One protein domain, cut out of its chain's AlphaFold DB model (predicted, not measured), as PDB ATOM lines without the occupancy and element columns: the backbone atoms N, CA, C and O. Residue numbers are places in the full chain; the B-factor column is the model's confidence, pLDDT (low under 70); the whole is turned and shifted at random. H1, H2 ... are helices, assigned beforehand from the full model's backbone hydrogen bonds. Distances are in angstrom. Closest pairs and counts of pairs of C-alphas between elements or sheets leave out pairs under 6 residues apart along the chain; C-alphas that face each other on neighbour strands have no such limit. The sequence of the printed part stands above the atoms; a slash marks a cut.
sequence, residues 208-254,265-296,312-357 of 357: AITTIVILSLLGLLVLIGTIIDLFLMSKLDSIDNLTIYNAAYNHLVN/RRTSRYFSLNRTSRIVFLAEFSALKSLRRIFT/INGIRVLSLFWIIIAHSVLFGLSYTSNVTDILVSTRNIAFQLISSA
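AT A GLANCE: This is residues 208 to 254, 265 to 296 and 312 to 357 of the 357 residues of the protein "Hypothetical protein" of Rotaria sordida (UniProt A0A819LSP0). One very long straight helix, H1, makes most of the length of an open, extended model, and shorter helices reach out from it to one side: H3 and H4 pack across its residues 221 to 229, and H4 meets a second long helix, H5, at residues 313 to 315. Beyond the far end of H5 the chain folds back through the small helices H6 and H7, while residues 208 to 217 and 241 to 254 stick out at the two ends of H1. The printed part has 125 residues with seven named helices, H1 to H7 in order, and no named strand; its class is all helix. It is extended, with a radius of gyration of the C-alphas of 22.7 A and spans of 75 by 35 by 27 A.

IN THESE COORDINATES: Find C-alpha 208 at (154.155, 72.572, 7.156); from there H1, residues 208 to 253, runs 66.8 A to C-alpha 253 at (94.369, 102.108, 10.925). After a cut come H2, residues 265 to 272, H3, residues 278 to 284, and H4, residues 287 to 295. After a second cut H5, residues 312 to 332, runs 30.5 A, and H6, residues 339 to 345, follows. H7, residues 349 to 355, ends at C-alpha 355 at (146.304, 74.143, -19.265).

HOW THE PARTS SIT: Look at H1 first: with residues 221 to 229 alone it touches H3, the closest C-alphas being those of Gly 225 and Ala 283, 4.3 A apart, and their lines are about perpendicular at 80 degrees. With residues 222 to 229 alone H1 touches H4, about perpendicular at 81 degrees, closest at the C-alphas of Thr 226 and Ala 287, 5.9 A apart. H2 touches no helix but is near H1. With residues 313 to 315 alone H5 touches H4, closest at the C-alphas of Ile 294 and Gly 314, 4.9 A apart, at a steep tilt of 68 degrees, only just short of about perpendicular, opposite ways. H5 and H7 only just touch, with 3 pairs of C-alphas within 8 A, closest at Ala 326 and Ile 354, 6.7 A apart. H6 and H7 are close but not clearly touching, and H1 and H5 are apart. In H1, H3, H4, H5, H6 and H7 every O i to N i+4 pair is within hydrogen-bond range; in H2 3 of 4 are.

THE WHOLE: The two C-alphas farthest apart are those of Asn 254 and Ser 337, 76.0 A. Residues 255 to 264 are not printed, with 24.0 A between C-alphas 254 and 265, nor are residues 297 to 311, with 11.1 A between C-alphas 296 and 312. Of the links that are printed whole, H5 to H6 is short and the others are tight. The mean pLDDT of the printed part is 73.0; 42 residues are under 70, among them 265 to 278 and 349 to 357.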
ATOM      1  N   ALA A 208     155.503  73.145   7.195       77.44
ATOM      2  CA  ALA A 208     154.155  72.572   7.156       77.44
ATOM      3  C   ALA A 208     153.377  72.773   8.467       77.44
ATOM      4  O   ALA A 208     152.220  73.186   8.416       77.44
ATOM      5  N   ILE A 209     154.000  72.553   9.634       84.38
ATOM      6  CA  ILE A 209     153.351  72.804  10.937       84.38
ATOM      7  C   ILE A 209     152.962  74.279  11.053       84.38
ATOM      8  O   ILE A 209     151.827  74.600  11.397       84.38
ATOM      9  N   THR A 210     153.882  75.181  10.708       87.94
ATOM     10  CA  THR A 210     153.649  76.629  10.770       87.94
ATOM     11  C   THR A 210     152.515  77.050   9.833       87.94
ATOM     12  O   THR A 210     151.629  77.803  10.235       87.94
ATOM     13  N   THR A 211     152.485  76.529   8.603       86.00
ATOM     14  CA  THR A 211     151.412  76.799   7.640       86.00
ATOM     15  C   THR A 211     150.064  76.293   8.143       86.00
ATOM     16  O   THR A 211     149.086  77.031   8.062       86.00
ATOM     17  N   ILE A 212     149.999  75.081   8.703       87.50
ATOM     18  CA  ILE A 212     148.757  74.530   9.261       87.50
ATOM     19  C   ILE A 212     148.240  75.423  10.387       87.50
ATOM     20  O   ILE A 212     147.077  75.810  10.357       87.50
ATOM     21  N   VAL A 213     149.100  75.826  11.328       92.94
ATOM     22  CA  VAL A 213     148.707  76.708  12.438       92.94
ATOM     23  C   VAL A 213     148.152  78.039  11.923       92.94
ATOM     24  O   VAL A 213     147.089  78.475  12.363       92.94
ATOM     25  N   ILE A 214     148.827  78.671  10.958       92.06
ATOM     26  CA  ILE A 214     148.373  79.937  10.368       92.06
ATOM     27  C   ILE A 214     147.024  79.762   9.657       92.06
ATOM     28  O   ILE A 214     146.113  80.565   9.867       92.06
ATOM     29  N   LEU A 215     146.871  78.713   8.844       89.38
ATOM     30  CA  LEU A 215     145.628  78.439   8.124       89.38
ATOM     31  C   LEU A 215     144.472  78.121   9.081       89.38
ATOM     32  O   LEU A 215     143.361  78.593   8.856       89.38
ATOM     33  N   SER A 216     144.726  77.394  10.169       93.25
ATOM     34  CA  SER A 216     143.727  77.128  11.208       93.25
ATOM     35  C   SER A 216     143.283  78.406  11.922       93.25
ATOM     36  O   SER A 216     142.087  78.583  12.148       93.25
ATOM     37  N   LEU A 217     144.204  79.326  12.232       93.38
ATOM     38  CA  LEU A 217     143.867  80.618  12.843       93.38
ATOM     39  C   LEU A 217     143.037  81.501  11.903       93.38
ATOM     40  O   LEU A 217     142.035  82.078  12.326       93.38
ATOM     41  N   LEU A 218     143.419  81.581  10.625       89.88
ATOM     42  CA  LEU A 218     142.650  82.312   9.614       89.88
ATOM     43  C   LEU A 218     141.265  81.689   9.410       89.88
ATOM     44  O   LEU A 218     140.270  82.410   9.379       89.88
ATOM     45  N   GLY A 219     141.187  80.359   9.333       90.00
ATOM     46  CA  GLY A 219     139.928  79.629   9.208       90.00
ATOM     47  C   GLY A 219     138.992  79.877  10.389       90.00
ATOM     48  O   GLY A 219     137.817  80.168  10.189       90.00
ATOM     49  N   LEU A 220     139.513  79.852  11.618       93.44
ATOM     50  CA  LEU A 220     138.737  80.157  12.821       93.44
ATOM     51  C   LEU A 220     138.217  81.600  12.819       93.44
ATOM     52  O   LEU A 220     137.066  81.841  13.175       93.44
ATOM     53  N   LEU A 221     139.031  82.555  12.371       89.81
ATOM     54  CA  LEU A 221     138.634  83.957  12.272       89.81
ATOM     55  C   LEU A 221     137.517  84.165  11.231       89.81
ATOM     56  O   LEU A 221     136.554  84.882  11.504       89.81
ATOM     57  N   VAL A 222     137.587  83.467  10.093       90.38
ATOM     58  CA  VAL A 222     136.519  83.448   9.079       90.38
ATOM     59  C   VAL A 222     135.251  82.774   9.609       90.38
ATOM     60  O   VAL A 222     134.152  83.276   9.373       90.38
ATOM     61  N   LEU A 223     135.370  81.669  10.353       91.12
ATOM     62  CA  LEU A 223     134.222  80.988  10.961       91.12
ATOM     63  C   LEU A 223     133.505  81.892  11.966       91.12
ATOM     64  O   LEU A 223     132.292  82.065  11.866       91.12
ATOM     65  N   ILE A 224     134.244  82.519  12.886       90.81
ATOM     66  CA  ILE A 224     133.678  83.462  13.861       90.81
ATOM     67  C   ILE A 224     133.017  84.640  13.141       90.81
ATOM     68  O   ILE A 224     131.878  84.983  13.458       90.81
ATOM     69  N   GLY A 225     133.686  85.226  12.145       87.88
ATOM     70  CA  GLY A 225     133.124  86.320  11.352       87.88
ATOM     71  C   GLY A 225     131.836  85.926  10.629       87.88
ATOM     72  O   GLY A 225     130.866  86.677  10.653       87.88
ATOM     73  N   THR A 226     131.790  84.721  10.056       88.12
ATOM     74  CA  THR A 226     130.607  84.195   9.355       88.12
ATOM     75  C   THR A 226     129.450  83.934  10.319       88.12
ATOM     76  O   THR A 226     128.314  84.286  10.018       88.12
ATOM     77  N   ILE A 227     129.721  83.378  11.505       89.56
ATOM     78  CA  ILE A 227     128.700  83.161  12.541       89.56
ATOM     79  C   ILE A 227     128.106  84.500  12.998       89.56
ATOM     80  O   ILE A 227     126.885  84.644  13.037       89.56
ATOM     81  N   ILE A 228     128.947  85.493  13.306       87.25
ATOM     82  CA  ILE A 228     128.488  86.830  13.716       87.25
ATOM     83  C   ILE A 228     127.644  87.476  12.612       87.25
ATOM     84  O   ILE A 228     126.598  88.052  12.905       87.25
ATOM     85  N   ASP A 229     128.068  87.365  11.353       83.62
ATOM     86  CA  ASP A 229     127.353  87.920  10.202       83.62
ATOM     87  C   ASP A 229     125.972  87.269  10.010       83.62
ATOM     88  O   ASP A 229     124.983  87.976   9.821       83.62
ATOM     89  N   LEU A 230     125.866  85.944  10.177       85.50
ATOM     90  CA  LEU A 230     124.586  85.222  10.164       85.50
ATOM     91  C   LEU A 230     123.654  85.656  11.306       85.50
ATOM     92  O   LEU A 230     122.465  85.884  11.077       85.50
ATOM     93  N   PHE A 231     124.178  85.805  12.526       85.25
ATOM     94  CA  PHE A 231     123.396  86.295  13.668       85.25
ATOM     95  C   PHE A 231     122.942  87.743  13.489       85.25
ATOM     96  O   PHE A 231     121.840  88.112  13.897       85.25
ATOM     97  N   LEU A 232     123.783  88.581  12.887       80.44
ATOM     98  CA  LEU A 232     123.420  89.957  12.596       80.44
ATOM     99  C   LEU A 232     122.335  90.016  11.511       80.44
ATOM    100  O   LEU A 232     121.402  90.809  11.644       80.44
ATOM    101  N   MET A 233     122.410  89.132  10.506       77.56
ATOM    102  CA  MET A 233     121.421  89.061   9.424       77.56
ATOM    103  C   MET A 233     120.064  88.628   9.965       77.56
ATOM    104  O   MET A 233     119.066  89.293   9.702       77.56
ATOM    105  N   SER A 234     120.023  87.587  10.801       81.31
ATOM    106  CA  SER A 234     118.765  87.121  11.394       81.31
ATOM    107  C   SER A 234     118.120  88.173  12.302       81.31
ATOM    108  O   SER A 234     116.899  88.361  12.287       81.31
ATOM    109  N   LYS A 235     118.928  88.926  13.060       81.44
ATOM    110  CA  LYS A 235     118.423  90.016  13.901       81.44
ATOM    111  C   LYS A 235     117.870  91.174  13.071       81.44
ATOM    112  O   LYS A 235     116.850  91.743  13.445       81.44
ATOM    113  N   LEU A 236     118.496  91.511  11.949       73.62
ATOM    114  CA  LEU A 236     117.998  92.569  11.070       73.62
ATOM    115  C   LEU A 236     116.725  92.152  10.324       73.62
ATOM    116  O   LEU A 236     115.802  92.957  10.249       73.62
ATOM    117  N   ASP A 237     116.612  90.894   9.893       77.88
ATOM    118  CA  ASP A 237     115.375  90.371   9.295       77.88
ATOM    119  C   ASP A 237     114.202  90.388  10.293       77.88
ATOM    120  O   ASP A 237     113.084  90.763   9.937       77.88
ATOM    121  N   SER A 238     114.443  90.053  11.567       77.50
ATOM    122  CA  SER A 238     113.393  90.128  12.601       77.50
ATOM    123  C   SER A 238     112.926  91.561  12.895       77.50
ATOM    124  O   SER A 238     111.727  91.783  13.070       77.50
ATOM    125  N   ILE A 239     113.833  92.546  12.896       77.25
ATOM    126  CA  ILE A 239     113.477  93.967  13.046       77.25
ATOM    127  C   ILE A 239     112.709  94.456  11.815       77.25
ATOM    128  O   ILE A 239     111.692  95.131  11.961       77.25
ATOM    129  N   ASP A 240     113.151  94.093  10.611       76.75
ATOM    130  CA  ASP A 240     112.485  94.476   9.365       76.75
ATOM    131  C   ASP A 240     111.048  93.951   9.325       76.75
ATOM    132  O   ASP A 240     110.126  94.728   9.070       76.75
ATOM    133  N   ASN A 241     110.836  92.687   9.689       74.88
ATOM    134  CA  ASN A 241     109.502  92.095   9.778       74.88
ATOM    135  C   ASN A 241     108.604  92.827  10.787       74.88
ATOM    136  O   ASN A 241     107.432  93.061  10.499       74.88
ATOM    137  N   LEU A 242     109.150  93.256  11.931       77.06
ATOM    138  CA  LEU A 242     108.404  94.047  12.911       77.06
ATOM    139  C   LEU A 242     108.073  95.454  12.384       77.06
ATOM    140  O   LEU A 242     106.963  95.940  12.581       77.06
ATOM    141  N   THR A 243     109.003  96.108  11.679       75.19
ATOM    142  CA  THR A 243     108.740  97.423  11.068       75.19
ATOM    143  C   THR A 243     107.698  97.346   9.957       75.19
ATOM    144  O   THR A 243     106.856  98.234   9.865       75.19
ATOM    145  N   ILE A 244     107.708  96.275   9.158       76.25
ATOM    146  CA  ILE A 244     106.713  96.023   8.112       76.25
ATOM    147  C   ILE A 244     105.351  95.728   8.742       76.25
ATOM    148  O   ILE A 244     104.358  96.294   8.299       76.25
ATOM    149  N   TYR A 245     105.296  94.918   9.804       71.19
ATOM    150  CA  TYR A 245     104.061  94.664  10.549       71.19
ATOM    151  C   TYR A 245     103.471  95.954  11.132       71.19
ATOM    152  O   TYR A 245     102.289  96.223  10.949       71.19
ATOM    153  N   ASN A 246     104.295  96.795  11.765       71.69
ATOM    154  CA  ASN A 246     103.845  98.071  12.326       71.69
ATOM    155  C   ASN A 246     103.416  99.065  11.234       71.69
ATOM    156  O   ASN A 246     102.437  99.783  11.411       71.69
ATOM    157  N   ALA A 247     104.116  99.100  10.096       71.81
ATOM    158  CA  ALA A 247     103.725  99.919   8.950       71.81
ATOM    159  C   ALA A 247     102.399  99.442   8.334       71.81
ATOM    160  O   ALA A 247     101.538 100.265   8.041       71.81
ATOM    161  N   ALA A 248     102.204  98.126   8.206       70.75
ATOM    162  CA  ALA A 248     100.956  97.534   7.733       70.75
ATOM    163  C   ALA A 248      99.799  97.769   8.717       70.75
ATOM    164  O   ALA A 248      98.710  98.140   8.295       70.75
ATOM    165  N   TYR A 249     100.034  97.630  10.026       64.69
ATOM    166  CA  TYR A 249      99.054  97.943  11.067       64.69
ATOM    167  C   TYR A 249      98.631  99.417  11.016       64.69
ATOM    168  O   TYR A 249      97.442  99.714  10.986       64.69
ATOM    169  N   ASN A 250      99.589 100.341  10.915       66.75
ATOM    170  CA  ASN A 250      99.295 101.773  10.825       66.75
ATOM    171  C   ASN A 250      98.572 102.155   9.522       66.75
ATOM    172  O   ASN A 250      97.772 103.082   9.540       66.75
ATOM    173  N   HIS A 251      98.813 101.440   8.419       69.56
ATOM    174  CA  HIS A 251      98.087 101.618   7.155       69.56
ATOM    175  C   HIS A 251      96.666 101.030   7.204       69.56
ATOM    176  O   HIS A 251      95.763 101.541   6.556       69.56
ATOM    177  N   LEU A 252      96.430  99.958   7.968       65.25
ATOM    178  CA  LEU A 252      95.072  99.451   8.215       65.25
ATOM    179  C   LEU A 252      94.276 100.374   9.150       65.25
ATOM    180  O   LEU A 252      93.049 100.373   9.113       65.25
ATOM    181  N   VAL A 253      94.970 101.139   9.996       67.06
ATOM    182  CA  VAL A 253      94.369 102.108  10.925       67.06
ATOM    183  C   VAL A 253      94.146 103.476  10.266       67.06
ATOM    184  O   VAL A 253      93.174 104.147  10.601       67.06
ATOM    185  N   ASN A 254      94.993 103.876   9.316       58.47
ATOM    186  CA  ASN A 254      94.875 105.125   8.569       58.47
ATOM    187  C   ASN A 254      94.809 104.821   7.066       58.47
ATOM    188  O   ASN A 254      95.835 104.537   6.450       58.47
ATOM    189  N   ARG A 265     117.189  99.129   0.660       44.28
ATOM    190  CA  ARG A 265     117.284  99.534   2.086       44.28
ATOM    191  C   ARG A 265     118.002  98.537   3.006       44.28
ATOM    192  O   ARG A 265     118.372  98.920   4.118       44.28
ATOM    193  N   ARG A 266     118.183  97.270   2.607       46.06
ATOM    194  CA  ARG A 266     118.845  96.254   3.458       46.06
ATOM    195  C   ARG A 266     120.352  96.485   3.581       46.06
ATOM    196  O   ARG A 266     120.891  96.439   4.683       46.06
ATOM    197  N   THR A 267     121.026  96.796   2.473       47.31
ATOM    198  CA  THR A 267     122.484  97.010   2.441       47.31
ATOM    199  C   THR A 267     122.892  98.308   3.148       47.31
ATOM    200  O   THR A 267     123.914  98.348   3.831       47.31
ATOM    201  N   SER A 268     122.066  99.358   3.057       46.38
ATOM    202  CA  SER A 268     122.326 100.659   3.687       46.38
ATOM    203  C   SER A 268     122.099 100.660   5.205       46.38
ATOM    204  O   SER A 268     122.874 101.282   5.931       46.38
ATOM    205  N   ARG A 269     121.115  99.907   5.727       46.59
ATOM    206  CA  ARG A 269     120.910  99.775   7.185       46.59
ATOM    207  C   ARG A 269     122.049  99.034   7.882       46.59
ATOM    208  O   ARG A 269     122.448  99.431   8.975       46.59
ATOM    209  N   TYR A 270     122.644  98.046   7.218       46.38
ATOM    210  CA  TYR A 270     123.857  97.372   7.689       46.38
ATOM    211  C   TYR A 270     125.044  98.326   7.876       46.38
ATOM    212  O   TYR A 270     125.798  98.195   8.838       46.38
ATOM    213  N   PHE A 271     125.189  99.303   6.977       46.09
ATOM    214  CA  PHE A 271     126.229 100.332   7.046       46.09
ATOM    215  C   PHE A 271     125.962 101.375   8.148       46.09
ATOM    216  O   PHE A 271     126.893 102.006   8.642       46.09
ATOM    217  N   SER A 272     124.698 101.535   8.560       46.00
ATOM    218  CA  SER A 272     124.291 102.481   9.610       46.00
ATOM    219  C   SER A 272     124.432 101.947  11.043       46.00
ATOM    220  O   SER A 272     124.372 102.731  11.991       46.00
ATOM    221  N   LEU A 273     124.653 100.637  11.235       53.28
ATOM    222  CA  LEU A 273     125.026 100.105  12.547       53.28
ATOM    223  C   LEU A 273     126.428 100.612  12.913       53.28
ATOM    224  O   LEU A 273     127.398 100.327  12.217       53.28
ATOM    225  N   ASN A 274     126.500 101.375  14.006       48.59
ATOM    226  CA  ASN A 274     127.654 102.148  14.470       48.59
ATOM    227  C   ASN A 274     129.022 101.538  14.085       48.59
ATOM    228  O   ASN A 274     129.431 100.495  14.603       48.59
ATOM    229  N   ARG A 275     129.738 102.250  13.201       50.62
ATOM    230  CA  ARG A 275     131.027 101.908  12.557       50.62
ATOM    231  C   ARG A 275     132.179 101.596  13.536       50.62
ATOM    232  O   ARG A 275     133.271 101.245  13.112       50.62
ATOM    233  N   THR A 276     131.954 101.730  14.841       52.69
ATOM    234  CA  THR A 276     132.951 101.649  15.922       52.69
ATOM    235  C   THR A 276     132.869 100.380  16.780       52.69
ATOM    236  O   THR A 276     133.704 100.195  17.665       52.69
ATOM    237  N   SER A 277     131.915  99.471  16.541       64.88
ATOM    238  CA  SER A 277     131.831  98.222  17.314       64.88
ATOM    239  C   SER A 277     132.790  97.153  16.782       64.88
ATOM    240  O   SER A 277     132.738  96.780  15.610       64.88
ATOM    241  N   ARG A 278     133.621  96.584  17.671       69.75
ATOM    242  CA  ARG A 278     134.530  95.450  17.381       69.75
ATOM    243  C   ARG A 278     133.813  94.261  16.723       69.75
ATOM    244  O   ARG A 278     134.431  93.503  15.985       69.75
ATOM    245  N   ILE A 279     132.509  94.125  16.965       70.31
ATOM    246  CA  ILE A 279     131.646  93.076  16.410       70.31
ATOM    247  C   ILE A 279     131.441  93.267  14.897       70.31
ATOM    248  O   ILE A 279     131.458  92.294  14.150       70.31
ATOM    249  N   VAL A 280     131.312  94.515  14.432       69.50
ATOM    250  CA  VAL A 280     131.128  94.834  13.006       69.50
ATOM    251  C   VAL A 280     132.415  94.568  12.225       69.50
ATOM    252  O   VAL A 280     132.347  94.012  11.135       69.50
ATOM    253  N   PHE A 281     133.578  94.873  12.814       73.81
ATOM    254  CA  PHE A 281     134.886  94.553  12.233       73.81
ATOM    255  C   PHE A 281     135.103  93.038  12.086       73.81
ATOM    256  O   PHE A 281     135.546  92.572  11.043       73.81
ATOM    257  N   LEU A 282     134.738  92.240  13.097       73.88
ATOM    258  CA  LEU A 282     134.835  90.777  13.007       73.88
ATOM    259  C   LEU A 282     133.894  90.189  11.943       73.88
ATOM    260  O   LEU A 282     134.270  89.238  11.262       73.88
ATOM    261  N   ALA A 283     132.716  90.786  11.739       73.44
ATOM    262  CA  ALA A 283     131.791  90.393  10.674       73.44
ATOM    263  C   ALA A 283     132.315  90.707   9.255       73.44
ATOM    264  O   ALA A 283     131.803  90.164   8.277       73.44
ATOM    265  N   GLU A 284     133.343  91.552   9.098       77.50
ATOM    266  CA  GLU A 284     133.965  91.796   7.785       77.50
ATOM    267  C   GLU A 284     134.722  90.578   7.257       77.50
ATOM    268  O   GLU A 284     134.789  90.388   6.045       77.50
ATOM    269  N   PHE A 285     135.209  89.711   8.145       81.06
ATOM    270  CA  PHE A 285     135.872  88.460   7.777       81.06
ATOM    271  C   PHE A 285     134.895  87.329   7.421       81.06
ATOM    272  O   PHE A 285     135.323  86.202   7.175       81.06
ATOM    273  N   SER A 286     133.588  87.610   7.379       85.19
ATOM    274  CA  SER A 286     132.570  86.662   6.924       85.19
ATOM    275  C   SER A 286     132.842  86.206   5.491       85.19
ATOM    276  O   SER A 286     133.012  87.023   4.574       85.19
ATOM    277  N   ALA A 287     132.831  84.887   5.286       79.94
ATOM    278  CA  ALA A 287     132.993  84.288   3.967       79.94
ATOM    279  C   ALA A 287     131.838  84.678   3.038       79.94
ATOM    280  O   ALA A 287     132.072  85.005   1.878       79.94
ATOM    281  N   LEU A 288     130.604  84.708   3.551       74.50
ATOM    282  CA  LEU A 288     129.408  85.034   2.769       74.50
ATOM    283  C   LEU A 288     129.442  86.477   2.270       74.50
ATOM    284  O   LEU A 288     129.200  86.736   1.092       74.50
ATOM    285  N   LYS A 289     129.811  87.412   3.149       72.38
ATOM    286  CA  LYS A 289     129.956  88.827   2.800       72.38
ATOM    287  C   LYS A 289     131.092  89.044   1.803       72.38
ATOM    288  O   LYS A 289     130.910  89.756   0.817       72.38
ATOM    289  N   SER A 290     132.237  88.401   2.030       74.94
ATOM    290  CA  SER A 290     133.406  88.495   1.151       74.94
ATOM    291  C   SER A 290     133.131  87.913  -0.239       74.94
ATOM    292  O   SER A 290     133.428  88.561  -1.238       74.94
ATOM    293  N   LEU A 291     132.489  86.741  -0.320       73.81
ATOM    294  CA  LEU A 291     132.083  86.115  -1.582       73.81
ATOM    295  C   LEU A 291     131.046  86.962  -2.317       73.81
ATOM    296  O   LEU A 291     131.208  87.238  -3.501       73.81
ATOM    297  N   ARG A 292     130.013  87.440  -1.614       73.69
ATOM    298  CA  ARG A 292     128.999  88.312  -2.215       73.69
ATOM    299  C   ARG A 292     129.632  89.576  -2.789       73.69
ATOM    300  O   ARG A 292     129.296  89.938  -3.907       73.69
ATOM    301  N   ARG A 293     130.587  90.184  -2.071       68.25
ATOM    302  CA  ARG A 293     131.315  91.383  -2.514       68.25
ATOM    303  C   ARG A 293     132.185  91.138  -3.752       68.25
ATOM    304  O   ARG A 293     132.282  92.018  -4.599       68.25
ATOM    305  N   ILE A 294     132.788  89.954  -3.863       69.31
ATOM    306  CA  ILE A 294     133.566  89.524  -5.037       69.31
ATOM    307  C   ILE A 294     132.681  89.402  -6.287       69.31
ATOM    308  O   ILE A 294     133.138  89.733  -7.379       69.31
ATOM    309  N   PHE A 295     131.429  88.957  -6.133       68.56
ATOM    310  CA  PHE A 295     130.497  88.743  -7.247       68.56
ATOM    311  C   PHE A 295     129.514  89.901  -7.489       68.56
ATOM    312  O   PHE A 295     128.802  89.887  -8.491       68.56
ATOM    313  N   THR A 296     129.461  90.917  -6.620       64.88
ATOM    314  CA  THR A 296     128.665  92.128  -6.872       64.88
ATOM    315  C   THR A 296     129.345  93.037  -7.883       64.88
ATOM    316  O   THR A 296     130.423  93.580  -7.639       64.88
ATOM    317  N   ILE A 312     137.579  93.079 -10.470       72.50
ATOM    318  CA  ILE A 312     138.880  92.702 -11.051       72.50
ATOM    319  C   ILE A 312     139.827  92.187  -9.961       72.50
ATOM    320  O   ILE A 312     140.648  91.306 -10.201       72.50
ATOM    321  N   ASN A 313     139.714  92.682  -8.731       72.31
ATOM    322  CA  ASN A 313     140.489  92.118  -7.624       72.31
ATOM    323  C   ASN A 313     139.932  90.749  -7.199       72.31
ATOM    324  O   ASN A 313     140.706  89.846  -6.885       72.31
ATOM    325  N   GLY A 314     138.613  90.556  -7.286       72.56
ATOM    326  CA  GLY A 314     137.961  89.261  -7.077       72.56
ATOM    327  C   GLY A 314     138.399  88.185  -8.078       72.56
ATOM    328  O   GLY A 314     138.766  87.079  -7.674       72.56
ATOM    329  N   ILE A 315     138.455  88.520  -9.374       75.81
ATOM    330  CA  ILE A 315     138.872  87.566 -10.416       75.81
ATOM    331  C   ILE A 315     140.333  87.120 -10.243       75.81
ATOM    332  O   ILE A 315     140.650  85.958 -10.481       75.81
ATOM    333  N   ARG A 316     141.212  88.001  -9.737       77.12
ATOM    334  CA  ARG A 316     142.616  87.670  -9.428       77.12
ATOM    335  C   ARG A 316     142.739  86.619  -8.324       77.12
ATOM    336  O   ARG A 316     143.559  85.708  -8.428       77.12
ATOM    337  N   VAL A 317     141.914  86.714  -7.282       76.50
ATOM    338  CA  VAL A 317     141.902  85.728  -6.190       76.50
ATOM    339  C   VAL A 317     141.419  84.370  -6.701       76.50
ATOM    340  O   VAL A 317     142.044  83.351  -6.408       76.50
ATOM    341  N   LEU A 318     140.370  84.356  -7.529       75.94
ATOM    342  CA  LEU A 318     139.885  83.132  -8.172       75.94
ATOM    343  C   LEU A 318     140.946  82.514  -9.099       75.94
ATOM    344  O   LEU A 318     141.144  81.302  -9.061       75.94
ATOM    345  N   SER A 319     141.695  83.328  -9.855       78.94
ATOM    346  CA  SER A 319     142.795  82.825 -10.690       78.94
ATOM    347  C   SER A 319     143.961  82.253  -9.875       78.94
ATOM    348  O   SER A 319     144.530  81.235 -10.255       78.94
ATOM    349  N   LEU A 320     144.296  82.838  -8.718       79.88
ATOM    350  CA  LEU A 320     145.345  82.301  -7.839       79.88
ATOM    351  C   LEU A 320     144.928  80.974  -7.197       79.88
ATOM    352  O   LEU A 320     145.730  80.044  -7.131       79.88
ATOM    353  N   PHE A 321     143.669  80.859  -6.768       78.88
ATOM    354  CA  PHE A 321     143.119  79.603  -6.254       78.88
ATOM    355  C   PHE A 321     143.204  78.483  -7.299       78.88
ATOM    356  O   PHE A 321     143.623  77.364  -6.997       78.88
ATOM    357  N   TRP A 322     142.889  78.819  -8.550       73.62
ATOM    358  CA  TRP A 322     142.990  77.909  -9.686       73.62
ATOM    359  C   TRP A 322     144.426  77.409  -9.920       73.62
ATOM    360  O   TRP A 322     144.650  76.209 -10.081       73.62
ATOM    361  N   ILE A 323     145.418  78.303  -9.832       76.75
ATOM    362  CA  ILE A 323     146.845  77.963  -9.951       76.75
ATOM    363  C   ILE A 323     147.296  77.016  -8.826       76.75
ATOM    364  O   ILE A 323     148.043  76.068  -9.082       76.75
ATOM    365  N   ILE A 324     146.845  77.238  -7.588       79.94
ATOM    366  CA  ILE A 324     147.206  76.397  -6.433       79.94
ATOM    367  C   ILE A 324     146.685  74.966  -6.616       79.94
ATOM    368  O   ILE A 324     147.429  74.009  -6.383       79.94
ATOM    369  N   ILE A 325     145.439  74.801  -7.075       77.44
ATOM    370  CA  ILE A 325     144.874  73.478  -7.384       77.44
ATOM    371  C   ILE A 325     145.713  72.788  -8.459       77.44
ATOM    372  O   ILE A 325     146.082  71.624  -8.304       77.44
ATOM    373  N   ALA A 326     146.071  73.514  -9.515       74.44
ATOM    374  CA  ALA A 326     146.837  72.964 -10.619       74.44
ATOM    375  C   ALA A 326     148.224  72.450 -10.176       74.44
ATOM    376  O   ALA A 326     148.611  71.332 -10.520       74.44
ATOM    377  N   HIS A 327     148.937  73.209  -9.335       74.38
ATOM    378  CA  HIS A 327     150.200  72.766  -8.730       74.38
ATOM    379  C   HIS A 327     150.016  71.574  -7.789       74.38
ATOM    380  O   HIS A 327     150.832  70.655  -7.793       74.38
ATOM    381  N   SER A 328     148.938  71.570  -7.001       77.62
ATOM    382  CA  SER A 328     148.629  70.470  -6.080       77.62
ATOM    383  C   SER A 328     148.445  69.155  -6.841       77.62
ATOM    384  O   SER A 328     149.000  68.128  -6.452       77.62
ATOM    385  N   VAL A 329     147.739  69.195  -7.975       72.38
ATOM    386  CA  VAL A 329     147.583  68.031  -8.857       72.38
ATOM    387  C   VAL A 329     148.914  67.649  -9.503       72.38
ATOM    388  O   VAL A 329     149.273  66.474  -9.488       72.38
ATOM    389  N   LEU A 330     149.671  68.619 -10.027       71.38
ATOM    390  CA  LEU A 330     150.941  68.371 -10.716       71.38
ATOM    391  C   LEU A 330     151.992  67.725  -9.805       71.38
ATOM    392  O   LEU A 330     152.646  66.768 -10.216       71.38
ATOM    393  N   PHE A 331     152.135  68.188  -8.561       69.38
ATOM    394  CA  PHE A 331     153.023  67.546  -7.588       69.38
ATOM    395  C   PHE A 331     152.478  66.196  -7.107       69.38
ATOM    396  O   PHE A 331     153.256  65.269  -6.868       69.38
ATOM    397  N   GLY A 332     151.151  66.050  -7.039       67.75
ATOM    398  CA  GLY A 332     150.481  64.790  -6.726       67.75
ATOM    399  C   GLY A 332     150.756  63.670  -7.739       67.75
ATOM    400  O   GLY A 332     150.810  62.508  -7.345       67.75
ATOM    401  N   LEU A 333     151.030  63.994  -9.012       67.69
ATOM    402  CA  LEU A 333     151.364  63.018 -10.070       67.69
ATOM    403  C   LEU A 333     152.549  62.107  -9.727       67.69
ATOM    404  O   LEU A 333     152.692  61.026 -10.306       67.69
ATOM    405  N   SER A 334     153.434  62.551  -8.839       64.44
ATOM    406  CA  SER A 334     154.590  61.776  -8.385       64.44
ATOM    407  C   SER A 334     154.240  60.746  -7.318       64.44
ATOM    408  O   SER A 334     155.116  59.996  -6.931       64.44
ATOM    409  N   TYR A 335     153.001  60.702  -6.828       66.75
ATOM    410  CA  TYR A 335     152.579  59.805  -5.745       66.75
ATOM    411  C   TYR A 335     151.325  58.996  -6.096       66.75
ATOM    412  O   TYR A 335     150.797  58.263  -5.264       66.75
ATOM    413  N   THR A 336     150.827  59.117  -7.326       70.31
ATOM    414  CA  THR A 336     149.588  58.463  -7.750       70.31
ATOM    415  C   THR A 336     149.846  57.073  -8.317       70.31
ATOM    416  O   THR A 336     150.695  56.904  -9.192       70.31
ATOM    417  N   SER A 337     149.043  56.098  -7.893       68.75
ATOM    418  CA  SER A 337     149.125  54.699  -8.321       68.75
ATOM    419  C   SER A 337     148.406  54.389  -9.642       68.75
ATOM    420  O   SER A 337     148.396  53.243 -10.041       68.75
ATOM    421  N   ASN A 338     147.825  55.358 -10.362       77.38
ATOM    422  CA  ASN A 338     147.209  55.143 -11.686       77.38
ATOM    423  C   ASN A 338     147.328  56.412 -12.534       77.38
ATOM    424  O   ASN A 338     146.421  57.243 -12.593       77.38
ATOM    425  N   VAL A 339     148.479  56.613 -13.162       73.38
ATOM    426  CA  VAL A 339     148.785  57.906 -13.793       73.38
ATOM    427  C   VAL A 339     147.964  58.134 -15.060       73.38
ATOM    428  O   VAL A 339     147.622  59.275 -15.373       73.38
ATOM    429  N   THR A 340     147.590  57.074 -15.779       74.00
ATOM    430  CA  THR A 340     146.770  57.223 -16.988       74.00
ATOM    431  C   THR A 340     145.363  57.717 -16.671       74.00
ATOM    432  O   THR A 340     144.785  58.438 -17.478       74.00
ATOM    433  N   ASP A 341     144.813  57.378 -15.501       75.19
ATOM    434  CA  ASP A 341     143.496  57.872 -15.082       75.19
ATOM    435  C   ASP A 341     143.529  59.396 -14.887       75.19
ATOM    436  O   ASP A 341     142.571  60.098 -15.216       75.19
ATOM    437  N   ILE A 342     144.671  59.939 -14.454       72.88
ATOM    438  CA  ILE A 342     144.864  61.386 -14.342       72.88
ATOM    439  C   ILE A 342     144.950  62.027 -15.724       72.88
ATOM    440  O   ILE A 342     144.337  63.065 -15.935       72.88
ATOM    441  N   LEU A 343     145.620  61.389 -16.689       70.88
ATOM    442  CA  LEU A 343     145.641  61.848 -18.084       70.88
ATOM    443  C   LEU A 343     144.243  61.834 -18.733       70.88
ATOM    444  O   LEU A 343     143.942  62.666 -19.584       70.88
ATOM    445  N   VAL A 344     143.369  60.902 -18.354       72.81
ATOM    446  CA  VAL A 344     141.963  60.950 -18.782       72.81
ATOM    447  C   VAL A 344     141.253  62.124 -18.107       72.81
ATOM    448  O   VAL A 344     140.545  62.870 -18.779       72.81
ATOM    449  N   SER A 345     141.500  62.348 -16.814       71.56
ATOM    450  CA  SER A 345     140.939  63.485 -16.076       71.56
ATOM    451  C   SER A 345     141.398  64.840 -16.626       71.56
ATOM    452  O   SER A 345     140.609  65.786 -16.638       71.56
ATOM    453  N   THR A 346     142.614  64.945 -17.184       68.31
ATOM    454  CA  THR A 346     143.073  66.190 -17.821       68.31
ATOM    455  C   THR A 346     142.291  66.555 -19.085       68.31
ATOM    456  O   THR A 346     142.330  67.707 -19.510       68.31
ATOM    457  N   ARG A 347     141.528  65.621 -19.669       68.19
ATOM    458  CA  ARG A 347     140.616  65.920 -20.785       68.19
ATOM    459  C   ARG A 347     139.341  66.634 -20.342       68.19
ATOM    460  O   ARG A 347     138.626  67.135 -21.205       68.19
ATOM    461  N   ASN A 348     139.046  66.701 -19.045       77.06
ATOM    462  CA  ASN A 348     137.891  67.438 -18.546       77.06
ATOM    463  C   ASN A 348     138.049  68.943 -18.793       77.06
ATOM    464  O   ASN A 348     139.149  69.481 -18.697       77.06
ATOM    465  N   ILE A 349     136.930  69.633 -19.039       64.44
ATOM    466  CA  ILE A 349     136.889  71.081 -19.325       64.44
ATOM    467  C   ILE A 349     137.617  71.887 -18.242       64.44
ATOM    468  O   ILE A 349     138.373  72.799 -18.556       64.44
ATOM    469  N   ALA A 350     137.470  71.497 -16.972       67.25
ATOM    470  CA  ALA A 350     138.187  72.120 -15.864       67.25
ATOM    471  C   ALA A 350     139.717  72.032 -16.027       67.25
ATOM    472  O   ALA A 350     140.412  73.015 -15.818       67.25
ATOM    473  N   PHE A 351     140.263  70.897 -16.460       67.00
ATOM    474  CA  PHE A 351     141.707  70.765 -16.672       67.00
ATOM    475  C   PHE A 351     142.197  71.399 -17.974       67.00
ATOM    476  O   PHE A 351     143.323  71.886 -18.016       67.00
ATOM    477  N   GLN A 352     141.363  71.448 -19.013       66.19
ATOM    478  CA  GLN A 352     141.691  72.184 -20.236       66.19
ATOM    479  C   GLN A 352     141.792  73.689 -19.963       66.19
ATOM    480  O   GLN A 352     142.729  74.331 -20.424       66.19
ATOM    481  N   LEU A 353     140.892  74.227 -19.133       63.72
ATOM    482  CA  LEU A 353     140.958  75.608 -18.648       63.72
ATOM    483  C   LEU A 353     142.201  75.869 -17.780       63.72
ATOM    484  O   LEU A 353     142.717  76.981 -17.780       63.72
ATOM    485  N   ILE A 354     142.690  74.862 -17.044       63.78
ATOM    486  CA  ILE A 354     143.967  74.928 -16.310       63.78
ATOM    487  C   ILE A 354     145.158  74.975 -17.270       63.78
ATOM    488  O   ILE A 354     146.091  75.724 -17.015       63.78
ATOM    489  N   SER A 355     145.160  74.180 -18.346       59.88
ATOM    490  CA  SER A 355     146.304  74.143 -19.265       59.88
ATOM    491  C   SER A 355     146.348  75.324 -20.234       59.88
ATOM    492  O   SER A 355     147.394  75.566 -20.823       59.88
ATOM    493  N   SER A 356     145.222  76.007 -20.464       60.03
ATOM    494  CA  SER A 356     145.130  77.157 -21.373       60.03
ATOM    495  C   SER A 356     145.435  78.508 -20.719       60.03
ATOM    496  O   SER A 356     145.492  79.510 -21.429       60.03
ATOM    497  N   ALA A 357     145.534  78.543 -19.386       54.47
ATOM    498  CA  ALA A 357     145.863  79.726 -18.590       54.47
ATOM    499  C   ALA A 357     147.367  79.773 -18.308       54.47
ATOM    500  O   ALA A 357     147.928  80.890 -18.370       54.47
TER     501      ALA A 357